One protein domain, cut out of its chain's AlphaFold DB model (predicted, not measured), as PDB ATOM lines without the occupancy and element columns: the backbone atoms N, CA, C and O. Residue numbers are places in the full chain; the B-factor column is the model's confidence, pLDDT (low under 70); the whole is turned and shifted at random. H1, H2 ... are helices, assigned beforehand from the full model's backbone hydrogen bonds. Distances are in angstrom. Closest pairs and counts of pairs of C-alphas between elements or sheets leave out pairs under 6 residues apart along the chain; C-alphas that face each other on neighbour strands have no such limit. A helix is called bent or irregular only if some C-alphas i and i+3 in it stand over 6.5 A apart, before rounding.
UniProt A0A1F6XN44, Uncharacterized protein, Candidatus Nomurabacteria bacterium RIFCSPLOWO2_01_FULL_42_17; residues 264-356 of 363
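AT A GLANCE: This is residues 264 to 356 of the 363 residues of an uncharacterized protein of Candidatus Nomurabacteria bacterium RIFCSPLOWO2_01_FULL_42_17 (UniProt A0A1F6XN44). Two long helices, H1 and H4, make a narrow V closing near Val 285 and Leu 317, and H5 packs between its arms. Short H3 packs on H4 and H5; short H2 lies farther out. The printed part has 93 residues, with five named helices, H1 to H5, and no named strand: all helix, compact, radius of gyration of the C-alphas 13.0 A, spans 37 by 30 by 20 A.

HOW THE PARTS SIT: H1, residues 268 to 285, touches H5, residues 341 to 354, with residues 270 to 278 alone, at a steep tilt of 50 degrees; their closest C-alphas, Val 274 and Leu 349, are 6.1 A apart. H2, residues 291 to 297, is near H4, residues 313 to 329. H3, residues 302 to 307, touches H4, closest C-alphas Met 306 and Lys 319, 6.3 A. Every O i to N i+4 pair is within hydrogen-bond range except in H4, 11 of 13.

IN THESE COORDINATES: H1 spans 25.5 A from C-alpha 268 at (120.994, 92.437, 134.888); H5 spans 19.9 A to C-alpha 354 at (109.052, 90.201, 132.929). H4, 25.3 A, is irregular: C-alphas 314 and 317 are 7.6 A apart.

THE WHOLE: The printed part has no cut; the H4 to H5 link is long. Residues 288 to 291, 309 to 311 and 336 to 337 have pLDDT under 70.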
ATOM      1  N   PHE A 264     110.245  97.243 135.474       78.00
ATOM      2  CA  PHE A 264     109.783  95.893 135.803       78.00
ATOM      3  C   PHE A 264     110.711  95.140 136.768       78.00
ATOM      4  O   PHE A 264     110.478  93.963 137.033       78.00
ATOM      5  N   GLY A 265     111.753  95.790 137.304       76.62
ATOM      6  CA  GLY A 265     112.654  95.179 138.288       76.62
ATOM      7  C   GLY A 265     113.415  93.957 137.759       76.62
ATOM      8  O   GLY A 265     113.661  93.005 138.500       76.62
ATOM      9  N   LEU A 266     113.766  93.957 136.472       78.06
ATOM     10  CA  LEU A 266     114.500  92.875 135.819       78.06
ATOM     11  C   LEU A 266     115.917  92.726 136.380       78.06
ATOM     12  O   LEU A 266     116.570  93.704 136.743       78.06
ATOM     13  N   THR A 267     116.411  91.488 136.395       80.50
ATOM     14  CA  THR A 267     117.821  91.208 136.702       80.50
ATOM     15  C   THR A 267     118.734  91.683 135.569       80.50
ATOM     16  O   THR A 267     118.321  91.710 134.412       80.50
ATOM     17  N   GLU A 268     119.998  91.979 135.873       77.19
ATOM     18  CA  GLU A 268     120.994  92.437 134.888       77.19
ATOM     19  C   GLU A 268     121.124  91.474 133.691       77.19
ATOM     20  O   GLU A 268     121.060  91.890 132.542       77.19
ATOM     21  N   LYS A 269     121.123  90.157 133.945       77.81
ATOM     22  CA  LYS A 269     121.128  89.124 132.889       77.81
ATOM     23  C   LYS A 269     119.884  89.130 131.997       77.81
ATOM     24  O   LYS A 269     119.929  88.631 130.876       77.81
ATOM     25  N   MET A 270     118.739  89.577 132.510       76.00
ATOM     26  CA  MET A 270     117.516  89.713 131.712       76.00
ATOM     27  C   MET A 270     117.543  90.998 130.889       76.00
ATOM     28  O   MET A 270     117.083  90.969 129.753       76.00
ATOM     29  N   LEU A 271     118.123  92.077 131.424       80.88
ATOM     30  CA  LEU A 271     118.350  93.317 130.680       80.88
ATOM     31  C   LEU A 271     119.315  93.089 129.511       80.88
ATOM     32  O   LEU A 271     118.972  93.424 128.388       80.88
ATOM     33  N   GLU A 272     120.422  92.371 129.719       81.62
ATOM     34  CA  GLU A 272     121.337  92.001 128.625       81.62
ATOM     35  C   GLU A 272     120.633  91.218 127.502       81.62
ATOM     36  O   GLU A 272     120.923  91.400 126.319       81.62
ATOM     37  N   LYS A 273     119.681  90.341 127.851       81.81
ATOM     38  CA  LYS A 273     118.874  89.606 126.861       81.81
ATOM     39  C   LYS A 273     117.889  90.507 126.124       81.81
ATOM     40  O   LYS A 273     117.643  90.271 124.944       81.81
ATOM     41  N   VAL A 274     117.311  91.485 126.817       85.06
ATOM     42  CA  VAL A 274     116.439  92.500 126.220       85.06
ATOM     43  C   VAL A 274     117.231  93.330 125.215       85.06
ATOM     44  O   VAL A 274     116.810  93.400 124.064       85.06
ATOM     45  N   ASP A 275     118.397  93.844 125.605       81.69
ATOM     46  CA  ASP A 275     119.256  94.677 124.754       81.69
ATOM     47  C   ASP A 275     119.722  93.906 123.508       81.69
ATOM     48  O   ASP A 275     119.616  94.388 122.379       81.69
ATOM     49  N   ALA A 276     120.166  92.657 123.683       81.31
ATOM     50  CA  ALA A 276     120.580  91.809 122.565       81.31
ATOM     51  C   ALA A 276     119.429  91.520 121.586       81.31
ATOM     52  O   ALA A 276     119.626  91.515 120.367       81.31
ATOM     53  N   LEU A 277     118.217  91.278 122.102       85.50
ATOM     54  CA  LEU A 277     117.044  91.044 121.263       85.50
ATOM     55  C   LEU A 277     116.582  92.326 120.566       85.50
ATOM     56  O   LEU A 277     116.142  92.269 119.416       85.50
ATOM     57  N   GLU A 278     116.686  93.471 121.238       85.44
ATOM     58  CA  GLU A 278     116.400  94.770 120.645       85.44
ATOM     59  C   GLU A 278     117.291  95.001 119.423       85.44
ATOM     60  O   GLU A 278     116.776  95.250 118.332       85.44
ATOM     61  N   GLU A 279     118.610  94.840 119.563       83.06
ATOM     62  CA  GLU A 279     119.542  94.994 118.445       83.06
ATOM     63  C   GLU A 279     119.232  94.025 117.295       83.06
ATOM     64  O   GLU A 279     119.193  94.442 116.133       83.06
ATOM     65  N   GLU A 280     118.936  92.755 117.598       85.62
ATOM     66  CA  GLU A 280     118.582  91.756 116.581       85.62
ATOM     67  C   GLU A 280     117.312  92.151 115.809       85.62
ATOM     68  O   GLU A 280     117.275  92.102 114.573       85.62
ATOM     69  N   ASN A 281     116.267  92.569 116.525       85.75
ATOM     70  CA  ASN A 281     115.008  92.995 115.926       85.75
ATOM     71  C   ASN A 281     115.190  94.278 115.105       85.75
ATOM     72  O   ASN A 281     114.655  94.383 114.000       85.75
ATOM     73  N   LEU A 282     115.990  95.233 115.579       80.12
ATOM     74  CA  LEU A 282     116.253  96.486 114.871       80.12
ATOM     75  C   LEU A 282     116.987  96.274 113.545       80.12
ATOM     76  O   LEU A 282     116.632  96.911 112.550       80.12
ATOM     77  N   VAL A 283     117.949  95.350 113.496       82.75
ATOM     78  CA  VAL A 283     118.627  94.973 112.244       82.75
ATOM     79  C   VAL A 283     117.628  94.410 111.228       82.75
ATOM     80  O   VAL A 283     117.735  94.695 110.036       82.75
ATOM     81  N   LYS A 284     116.614  93.662 111.678       83.44
ATOM     82  CA  LYS A 284     115.557  93.125 110.803       83.44
ATOM     83  C   LYS A 284     114.550  94.184 110.360       83.44
ATOM     84  O   LYS A 284     114.090  94.137 109.221       83.44
ATOM     85  N   VAL A 285     114.226  95.150 111.223       82.38
ATOM     86  CA  VAL A 285     113.355  96.288 110.876       82.38
ATOM     87  C   VAL A 285     114.035  97.205 109.855       82.38
ATOM     88  O   VAL A 285     113.382  97.694 108.931       82.38
ATOM     89  N   PHE A 286     115.349  97.401 109.980       80.88
ATOM     90  CA  PHE A 286     116.156  98.237 109.092       80.88
ATOM     91  C   PHE A 286     117.289  97.429 108.427       80.88
ATOM     92  O   PHE A 286     118.462  97.708 108.648       80.88
ATOM     93  N   PRO A 287     116.998  96.481 107.516       70.94
ATOM     94  CA  PRO A 287     118.016  95.585 106.946       70.94
ATOM     95  C   PRO A 287     119.035  96.297 106.042       70.94
ATOM     96  O   PRO A 287     120.058  95.730 105.669       70.94
ATOM     97  N   LYS A 288     118.753  97.547 105.660       66.31
ATOM     98  CA  LYS A 288     119.627  98.414 104.857       66.31
ATOM     99  C   LYS A 288     120.100  99.634 105.654       66.31
ATOM    100  O   LYS A 288     120.310 100.687 105.049       66.31
ATOM    101  N   ASP A 289     120.173  99.522 106.988       60.44
ATOM    102  CA  ASP A 289     120.321 100.652 107.909       60.44
ATOM    103  C   ASP A 289     121.458 101.592 107.485       60.44
ATOM    104  O   ASP A 289     122.648 101.343 107.664       60.44
ATOM    105  N   THR A 290     121.077 102.735 106.926       56.44
ATOM    106  CA  THR A 290     121.875 103.933 107.113       56.44
ATOM    107  C   THR A 290     121.369 104.475 108.431       56.44
ATOM    108  O   THR A 290     120.212 104.879 108.472       56.44
ATOM    109  N   LEU A 291     122.216 104.541 109.465       65.31
ATOM    110  CA  LEU A 291     121.981 105.190 110.775       65.31
ATOM    111  C   LEU A 291     121.067 106.438 110.726       65.31
ATOM    112  O   LEU A 291     120.408 106.800 111.696       65.31
ATOM    113  N   LYS A 292     121.034 107.112 109.574       71.31
ATOM    114  CA  LYS A 292     120.088 108.145 109.151       71.31
ATOM    115  C   LYS A 292     118.597 107.800 109.335       71.31
ATOM    116  O   LYS A 292     117.873 108.679 109.788       71.31
ATOM    117  N   HIS A 293     118.110 106.611 108.970       72.81
ATOM    118  CA  HIS A 293     116.688 106.246 109.103       72.81
ATOM    119  C   HIS A 293     116.335 105.998 110.564       72.81
ATOM    120  O   HIS A 293     115.410 106.634 111.064       72.81
ATOM    121  N   ARG A 294     117.155 105.209 111.271       75.00
ATOM    122  CA  ARG A 294     117.052 105.005 112.722       75.00
ATOM    123  C   ARG A 294     116.997 106.333 113.488       75.00
ATOM    124  O   ARG A 294     116.030 106.597 114.198       75.00
ATOM    125  N   ARG A 295     117.952 107.243 113.248       78.31
ATOM    126  CA  ARG A 295     117.996 108.570 113.901       78.31
ATOM    127  C   ARG A 295     116.789 109.461 113.597       78.31
ATOM    128  O   ARG A 295     116.436 110.294 114.423       78.31
ATOM    129  N   LYS A 296     116.166 109.319 112.422       80.75
ATOM    130  CA  LYS A 296     114.997 110.122 112.025       80.75
ATOM    131  C   LYS A 296     113.711 109.720 112.740       80.75
ATOM    132  O   LYS A 296     112.801 110.543 112.808       80.75
ATOM    133  N   VAL A 297     113.605 108.472 113.197       81.25
ATOM    134  CA  VAL A 297     112.364 107.947 113.786       81.25
ATOM    135  C   VAL A 297     112.460 107.667 115.275       81.25
ATOM    136  O   VAL A 297     111.447 107.794 115.945       81.25
ATOM    137  N   GLN A 298     113.652 107.390 115.812       79.56
ATOM    138  CA  GLN A 298     113.828 107.039 117.228       79.56
ATOM    139  C   GLN A 298     113.220 108.055 118.207       79.56
ATOM    140  O   GLN A 298     112.703 107.660 119.244       79.56
ATOM    141  N   ASN A 299     113.246 109.348 117.855       80.44
ATOM    142  CA  ASN A 299     112.757 110.431 118.708       80.44
ATOM    143  C   ASN A 299     111.342 110.905 118.362       80.44
ATOM    144  O   ASN A 299     110.896 111.918 118.893       80.44
ATOM    145  N   LYS A 300     110.660 110.236 117.429       85.06
ATOM    146  CA  LYS A 300     109.261 110.549 117.145       85.06
ATOM    147  C   LYS A 300     108.382 110.037 118.279       85.06
ATOM    148  O   LYS A 300     108.741 109.073 118.950       85.06
ATOM    149  N   ASN A 301     107.227 110.663 118.447       84.25
ATOM    150  CA  ASN A 301     106.223 110.213 119.396       84.25
ATOM    151  C   ASN A 301     105.681 108.840 118.958       84.25
ATOM    152  O   ASN A 301     105.235 108.662 117.820       84.25
ATOM    153  N   ALA A 302     105.761 107.855 119.853       84.56
ATOM    154  CA  ALA A 302     105.349 106.480 119.597       84.56
ATOM    155  C   ALA A 302     103.839 106.353 119.384       84.56
ATOM    156  O   ALA A 302     103.402 105.603 118.506       84.56
ATOM    157  N   TYR A 303     103.046 107.110 120.145       83.38
ATOM    158  CA  TYR A 303     101.594 107.113 120.025       83.38
ATOM    159  C   TYR A 303     101.155 107.656 118.665       83.38
ATOM    160  O   TYR A 303     100.431 106.978 117.930       83.38
ATOM    161  N   GLU A 304     101.657 108.836 118.291       83.88
ATOM    162  CA  GLU A 304     101.353 109.453 116.997       83.88
ATOM    163  C   GLU A 304     101.748 108.515 115.856       83.88
ATOM    164  O   GLU A 304     100.916 108.165 115.019       83.88
ATOM    165  N   PHE A 305     102.972 107.988 115.895       84.00
ATOM    166  CA  PHE A 305     103.494 107.101 114.863       84.00
ATOM    167  C   PHE A 305     102.680 105.802 114.700       84.00
ATOM    168  O   PHE A 305     102.482 105.313 113.582       84.00
ATOM    169  N   MET A 306     102.177 105.226 115.796       82.75
ATOM    170  CA  MET A 306     101.298 104.054 115.730       82.75
ATOM    171  C   MET A 306      99.897 104.406 115.211       82.75
ATOM    172  O   MET A 306      99.313 103.613 114.463       82.75
ATOM    173  N   SER A 307      99.385 105.588 115.559       79.31
ATOM    174  CA  SER A 307      98.054 106.069 115.167       79.31
ATOM    175  C   SER A 307      97.964 106.580 113.719       79.31
ATOM    176  O   SER A 307      96.894 106.532 113.121       79.31
ATOM    177  N   GLU A 308      99.074 107.005 113.108       76.75
ATOM    178  CA  GLU A 308      99.101 107.550 111.744       76.75
ATOM    179  C   GLU A 308      98.733 106.504 110.676       76.75
ATOM    180  O   GLU A 308      99.525 105.616 110.364       76.75
ATOM    181  N   ASP A 309      97.579 106.626 110.015       64.94
ATOM    182  CA  ASP A 309      97.174 105.706 108.933       64.94
ATOM    183  C   ASP A 309      98.128 105.704 107.725       64.94
ATOM    184  O   ASP A 309      98.241 104.710 107.003       64.94
ATOM    185  N   LYS A 310      98.866 106.801 107.512       65.69
ATOM    186  CA  LYS A 310      99.805 106.968 106.395       65.69
ATOM    187  C   LYS A 310     101.255 106.798 106.839       65.69
ATOM    188  O   LYS A 310     102.013 107.761 106.892       65.69
ATOM    189  N   THR A 311     101.688 105.561 107.059       68.06
ATOM    190  CA  THR A 311     103.123 105.284 107.222       68.06
ATOM    191  C   THR A 311     103.836 105.198 105.876       68.06
ATOM    192  O   THR A 311     103.408 104.470 104.977       68.06
ATOM    193  N   LEU A 312     104.966 105.905 105.747       72.38
ATOM    194  CA  LEU A 312     105.886 105.738 104.617       72.38
ATOM    195  C   LEU A 312     106.284 104.260 104.500       72.38
ATOM    196  O   LEU A 312     106.526 103.600 105.511       72.38
ATOM    197  N   LYS A 313     106.392 103.746 103.266       74.88
ATOM    198  CA  LYS A 313     106.735 102.334 102.993       74.88
ATOM    199  C   LYS A 313     108.001 101.878 103.730       74.88
ATOM    200  O   LYS A 313     108.082 100.729 104.146       74.88
ATOM    201  N   GLU A 314     108.943 102.796 103.923       72.94
ATOM    202  CA  GLU A 314     110.223 102.593 104.610       72.94
ATOM    203  C   GLU A 314     110.084 102.263 106.104       72.94
ATOM    204  O   GLU A 314     110.977 101.640 106.665       72.94
ATOM    205  N   TYR A 315     108.971 102.634 106.747       80.94
ATOM    206  CA  TYR A 315     108.741 102.397 108.177       80.94
ATOM    207  C   TYR A 315     107.600 101.413 108.454       80.94
ATOM    208  O   TYR A 315     107.152 101.285 109.592       80.94
ATOM    209  N   LYS A 316     107.123 100.704 107.424       83.38
ATOM    210  CA  LYS A 316     106.027  99.740 107.565       83.38
ATOM    211  C   LYS A 316     106.388  98.600 108.526       83.38
ATOM    212  O   LYS A 316     105.610  98.310 109.426       83.38
ATOM    213  N   LEU A 317     107.593  98.042 108.385       84.69
ATOM    214  CA  LEU A 317     108.130  97.003 109.277       84.69
ATOM    215  C   LEU A 317     108.252  97.492 110.722       84.69
ATOM    216  O   LEU A 317     107.902  96.763 111.643       84.69
ATOM    217  N   LEU A 318     108.684  98.743 110.926       86.81
ATOM    218  CA  LEU A 318     108.726  99.338 112.260       86.81
ATOM    219  C   LEU A 318     107.316  99.408 112.850       86.81
ATOM    220  O   LEU A 318     107.104  98.991 113.979       86.81
ATOM    221  N   LYS A 319     106.329  99.882 112.082       87.50
ATOM    222  CA  LYS A 319     104.945  99.962 112.561       87.50
ATOM    223  C   LYS A 319     104.373  98.587 112.919       87.50
ATOM    224  O   LYS A 319     103.701  98.454 113.937       87.50
ATOM    225  N   GLU A 320     104.626  97.577 112.089       87.94
ATOM    226  CA  GLU A 320     104.219  96.189 112.343       87.94
ATOM    227  C   GLU A 320     104.890  95.636 113.606       87.94
ATOM    228  O   GLU A 320     104.217  95.032 114.436       87.94
ATOM    229  N   TYR A 321     106.175  95.932 113.811       89.12
ATOM    230  CA  TYR A 321     106.892  95.558 115.025       89.12
ATOM    231  C   TYR A 321     106.310  96.213 116.284       89.12
ATOM    232  O   TYR A 321     106.033  95.522 117.260       89.12
ATOM    233  N   LEU A 322     106.036  97.522 116.260       89.19
ATOM    234  CA  LEU A 322     105.422  98.224 117.396       89.19
ATOM    235  C   LEU A 322     104.023  97.688 117.730       89.19
ATOM    236  O   LEU A 322     103.650  97.609 118.902       89.19
ATOM    237  N   LYS A 323     103.254  97.293 116.707       88.31
ATOM    238  CA  LYS A 323     101.965  96.615 116.892       88.31
ATOM    239  C   LYS A 323     102.139  95.239 117.518       88.31
ATOM    240  O   LYS A 323     101.451  94.951 118.487       88.31
ATOM    241  N   LYS A 324     103.095  94.441 117.038       88.56
ATOM    242  CA  LYS A 324     103.425  93.136 117.621       88.56
ATOM    243  C   LYS A 324     103.825  93.264 119.095       88.56
ATOM    244  O   LYS A 324     103.357  92.494 119.925       88.56
ATOM    245  N   LEU A 325     104.630  94.271 119.442       87.12
ATOM    246  CA  LEU A 325     104.978  94.570 120.834       87.12
ATOM    247  C   LEU A 325     103.736  94.867 121.684       87.12
ATOM    248  O   LEU A 325     103.612  94.320 122.780       87.12
ATOM    249  N   ASN A 326     102.794  95.667 121.174       87.81
ATOM    250  CA  ASN A 326     101.530  95.955 121.860       87.81
ATOM    251  C   ASN A 326     100.671  94.689 122.025       87.81
ATOM    252  O   ASN A 326     100.180  94.412 123.111       87.81
ATOM    253  N   GLU A 327     100.532  93.884 120.972       87.38
ATOM    254  CA  GLU A 327      99.743  92.646 120.989       87.38
ATOM    255  C   GLU A 327     100.263  91.628 122.015       87.38
ATOM    256  O   GLU A 327      99.467  91.007 122.718       87.38
ATOM    257  N   VAL A 328     101.586  91.480 122.146       83.88
ATOM    258  CA  VAL A 328     102.188  90.502 123.070       83.88
ATOM    259  C   VAL A 328     102.175  90.993 124.521       83.88
ATOM    260  O   VAL A 328     101.903  90.218 125.445       83.88
ATOM    261  N   THR A 329     102.476  92.277 124.736       81.75
ATOM    262  CA  THR A 329     102.687  92.847 126.080       81.75
ATOM    263  C   THR A 329     101.438  93.500 126.670       81.75
ATOM    264  O   THR A 329     101.369  93.692 127.886       81.75
ATOM    265  N   GLY A 330     100.462  93.855 125.828       83.31
ATOM    266  CA  GLY A 330      99.292  94.665 126.179       83.31
ATOM    267  C   GLY A 330      99.618  96.131 126.484       83.31
ATOM    268  O   GLY A 330      98.774  96.839 127.037       83.31
ATOM    269  N   LEU A 331     100.843  96.589 126.198       83.94
ATOM    270  CA  LEU A 331     101.272  97.951 126.493       83.94
ATOM    271  C   LEU A 331     101.041  98.873 125.302       83.94
ATOM    272  O   LEU A 331     101.565  98.653 124.218       83.94
ATOM    273  N   LEU A 332     100.328  99.968 125.551       83.88
ATOM    274  CA  LEU A 332     100.235 101.089 124.623       83.88
ATOM    275  C   LEU A 332     101.336 102.123 124.903       83.88
ATOM    276  O   LEU A 332     101.777 102.246 126.057       83.88
ATOM    277  N   PRO A 333     101.751 102.891 123.881       82.50
ATOM    278  CA  PRO A 333     102.573 104.077 124.076       82.50
ATOM    279  C   PRO A 333     101.919 105.071 125.037       82.50
ATOM    280  O   PRO A 333     100.701 105.270 125.001       82.50
ATOM    281  N   GLN A 334     102.717 105.709 125.889       76.19
ATOM    282  CA  GLN A 334     102.206 106.702 126.829       76.19
ATOM    283  C   GLN A 334     101.911 108.029 126.119       76.19
ATOM    284  O   GLN A 334     102.780 108.628 125.492       76.19
ATOM    285  N   ILE A 335     100.671 108.509 126.254       70.69
ATOM    286  CA  ILE A 335     100.209 109.755 125.619       70.69
ATOM    287  C   ILE A 335     100.661 110.988 126.417       70.69
ATOM    288  O   ILE A 335     100.968 112.019 125.834       70.69
ATOM    289  N   ILE A 336     100.689 110.888 127.752       58.53
ATOM    290  CA  ILE A 336     100.885 112.038 128.655       58.53
ATOM    291  C   ILE A 336     102.341 112.526 128.652       58.53
ATOM    292  O   ILE A 336     102.576 113.724 128.767       58.53
ATOM    293  N   GLU A 337     103.302 111.615 128.504       63.81
ATOM    294  CA  GLU A 337     104.738 111.926 128.569       63.81
ATOM    295  C   GLU A 337     105.403 112.009 127.186       63.81
ATOM    296  O   GLU A 337     106.625 112.088 127.104       63.81
ATOM    297  N   GLU A 338     104.610 112.010 126.103       75.31
ATOM    298  CA  GLU A 338     105.104 111.998 124.715       75.31
ATOM    299  C   GLU A 338     106.205 110.945 124.492       75.31
ATOM    300  O   GLU A 338     107.272 111.230 123.945       75.31
ATOM    301  N   GLU A 339     105.939 109.713 124.934       79.69
ATOM    302  CA  GLU A 339     106.921 108.629 124.909       79.69
ATOM    303  C   GLU A 339     107.475 108.423 123.494       79.69
ATOM    304  O   GLU A 339     106.732 108.277 122.511       79.69
ATOM    305  N   LYS A 340     108.806 108.413 123.380       87.00
ATOM    306  CA  LYS A 340     109.476 108.224 122.091       87.00
ATOM    307  C   LYS A 340     109.386 106.769 121.646       87.00
ATOM    308  O   LYS A 340     109.260 105.863 122.466       87.00
ATOM    309  N   ILE A 341     109.524 106.520 120.337       86.06
ATOM    310  CA  ILE A 341     109.473 105.151 119.787       86.06
ATOM    311  C   ILE A 341     110.426 104.205 120.532       86.06
ATOM    312  O   ILE A 341     110.021 103.096 120.864       86.06
ATOM    313  N   TRP A 342     111.666 104.618 120.808       85.94
ATOM    314  CA  TRP A 342     112.643 103.748 121.487       85.94
ATOM    315  C   TRP A 342     112.373 103.541 122.964       85.94
ATOM    316  O   TRP A 342     112.484 102.415 123.428       85.94
ATOM    317  N   GLU A 343     111.901 104.566 123.660       85.31
ATOM    318  CA  GLU A 343     111.480 104.425 125.056       85.31
ATOM    319  C   GLU A 343     110.334 103.402 125.163       85.31
ATOM    320  O   GLU A 343     110.362 102.508 126.008       85.31
ATOM    321  N   TYR A 344     109.390 103.444 124.219       87.25
ATOM    322  CA  TYR A 344     108.317 102.458 124.133       87.25
ATOM    323  C   TYR A 344     108.818 101.047 123.776       87.25
ATOM    324  O   TYR A 344     108.350 100.075 124.368       87.25
ATOM    325  N   VAL A 345     109.754 100.907 122.829       87.81
ATOM    326  CA  VAL A 345     110.326  99.599 122.456       87.81
ATOM    327  C   VAL A 345     111.053  98.966 123.638       87.81
ATOM    328  O   VAL A 345     110.761  97.816 123.964       87.81
ATOM    329  N   GLU A 346     111.931  99.713 124.307       85.88
ATOM    330  CA  GLU A 346     112.653  99.257 125.497       85.88
ATOM    331  C   GLU A 346     111.664  98.837 126.591       85.88
ATOM    332  O   GLU A 346     111.709  97.707 127.083       85.88
ATOM    333  N   ARG A 347     110.684  99.691 126.916       86.31
ATOM    334  CA  ARG A 347     109.669  99.389 127.935       86.31
ATOM    335  C   ARG A 347     108.833  98.158 127.577       86.31
ATOM    336  O   ARG A 347     108.550  97.332 128.446       86.31
ATOM    337  N   ALA A 348     108.431  98.008 126.317       87.19
ATOM    338  CA  ALA A 348     107.665  96.853 125.865       87.19
ATOM    339  C   ALA A 348     108.497  95.563 125.921       87.19
ATOM    340  O   ALA A 348     108.002  94.540 126.392       87.19
ATOM    341  N   LEU A 349     109.770  95.599 125.523       87.00
ATOM    342  CA  LEU A 349     110.655  94.436 125.609       87.00
ATOM    343  C   LEU A 349     110.937  94.037 127.058       87.00
ATOM    344  O   LEU A 349     110.881  92.852 127.384       87.00
ATOM    345  N   GLN A 350     111.158  95.001 127.949       85.69
ATOM    346  CA  GLN A 350     111.317  94.718 129.373       85.69
ATOM    347  C   GLN A 350     110.039  94.121 129.985       85.69
ATOM    348  O   GLN A 350     110.103  93.176 130.773       85.69
ATOM    349  N   SER A 351     108.864  94.597 129.568       85.19
ATOM    350  CA  SER A 351     107.588  93.983 129.944       85.19
ATOM    351  C   SER A 351     107.485  92.545 129.437       85.19
ATOM    352  O   SER A 351     107.184  91.642 130.218       85.19
ATOM    353  N   ALA A 352     107.814  92.294 128.165       85.44
ATOM    354  CA  ALA A 352     107.835  90.949 127.592       85.44
ATOM    355  C   ALA A 352     108.796  90.022 128.355       85.44
ATOM    356  O   ALA A 352     108.449  88.875 128.630       85.44
ATOM    357  N   ALA A 353     109.965  90.528 128.761       85.00
ATOM    358  CA  ALA A 353     110.924  89.802 129.589       85.00
ATOM    359  C   ALA A 353     110.332  89.435 130.954       85.00
ATOM    360  O   ALA A 353     110.413  88.280 131.371       85.00
ATOM    361  N   SER A 354     109.683  90.398 131.618       83.62
ATOM    362  CA  SER A 354     109.052  90.201 132.929       83.62
ATOM    363  C   SER A 354     107.914  89.174 132.879       83.62
ATOM    364  O   SER A 354     107.698  88.431 133.833       83.62
ATOM    365  N   GLN A 355     107.226  89.091 131.736       83.62
ATOM    366  CA  GLN A 355     106.139  88.149 131.472       83.62
ATOM    367  C   GLN A 355     106.629  86.790 130.939       83.62
ATOM    368  O   GLN A 355     105.811  85.899 130.724       83.62
ATOM    369  N   GLY A 356     107.934  86.620 130.688       81.69
ATOM    370  CA  GLY A 356     108.496  85.403 130.089       81.69
ATOM    371  C   GLY A 356     108.150  85.200 128.606       81.69
ATOM    372  O   GLY A 356     108.304  84.096 128.098       81.69
TER     373      GLY A 356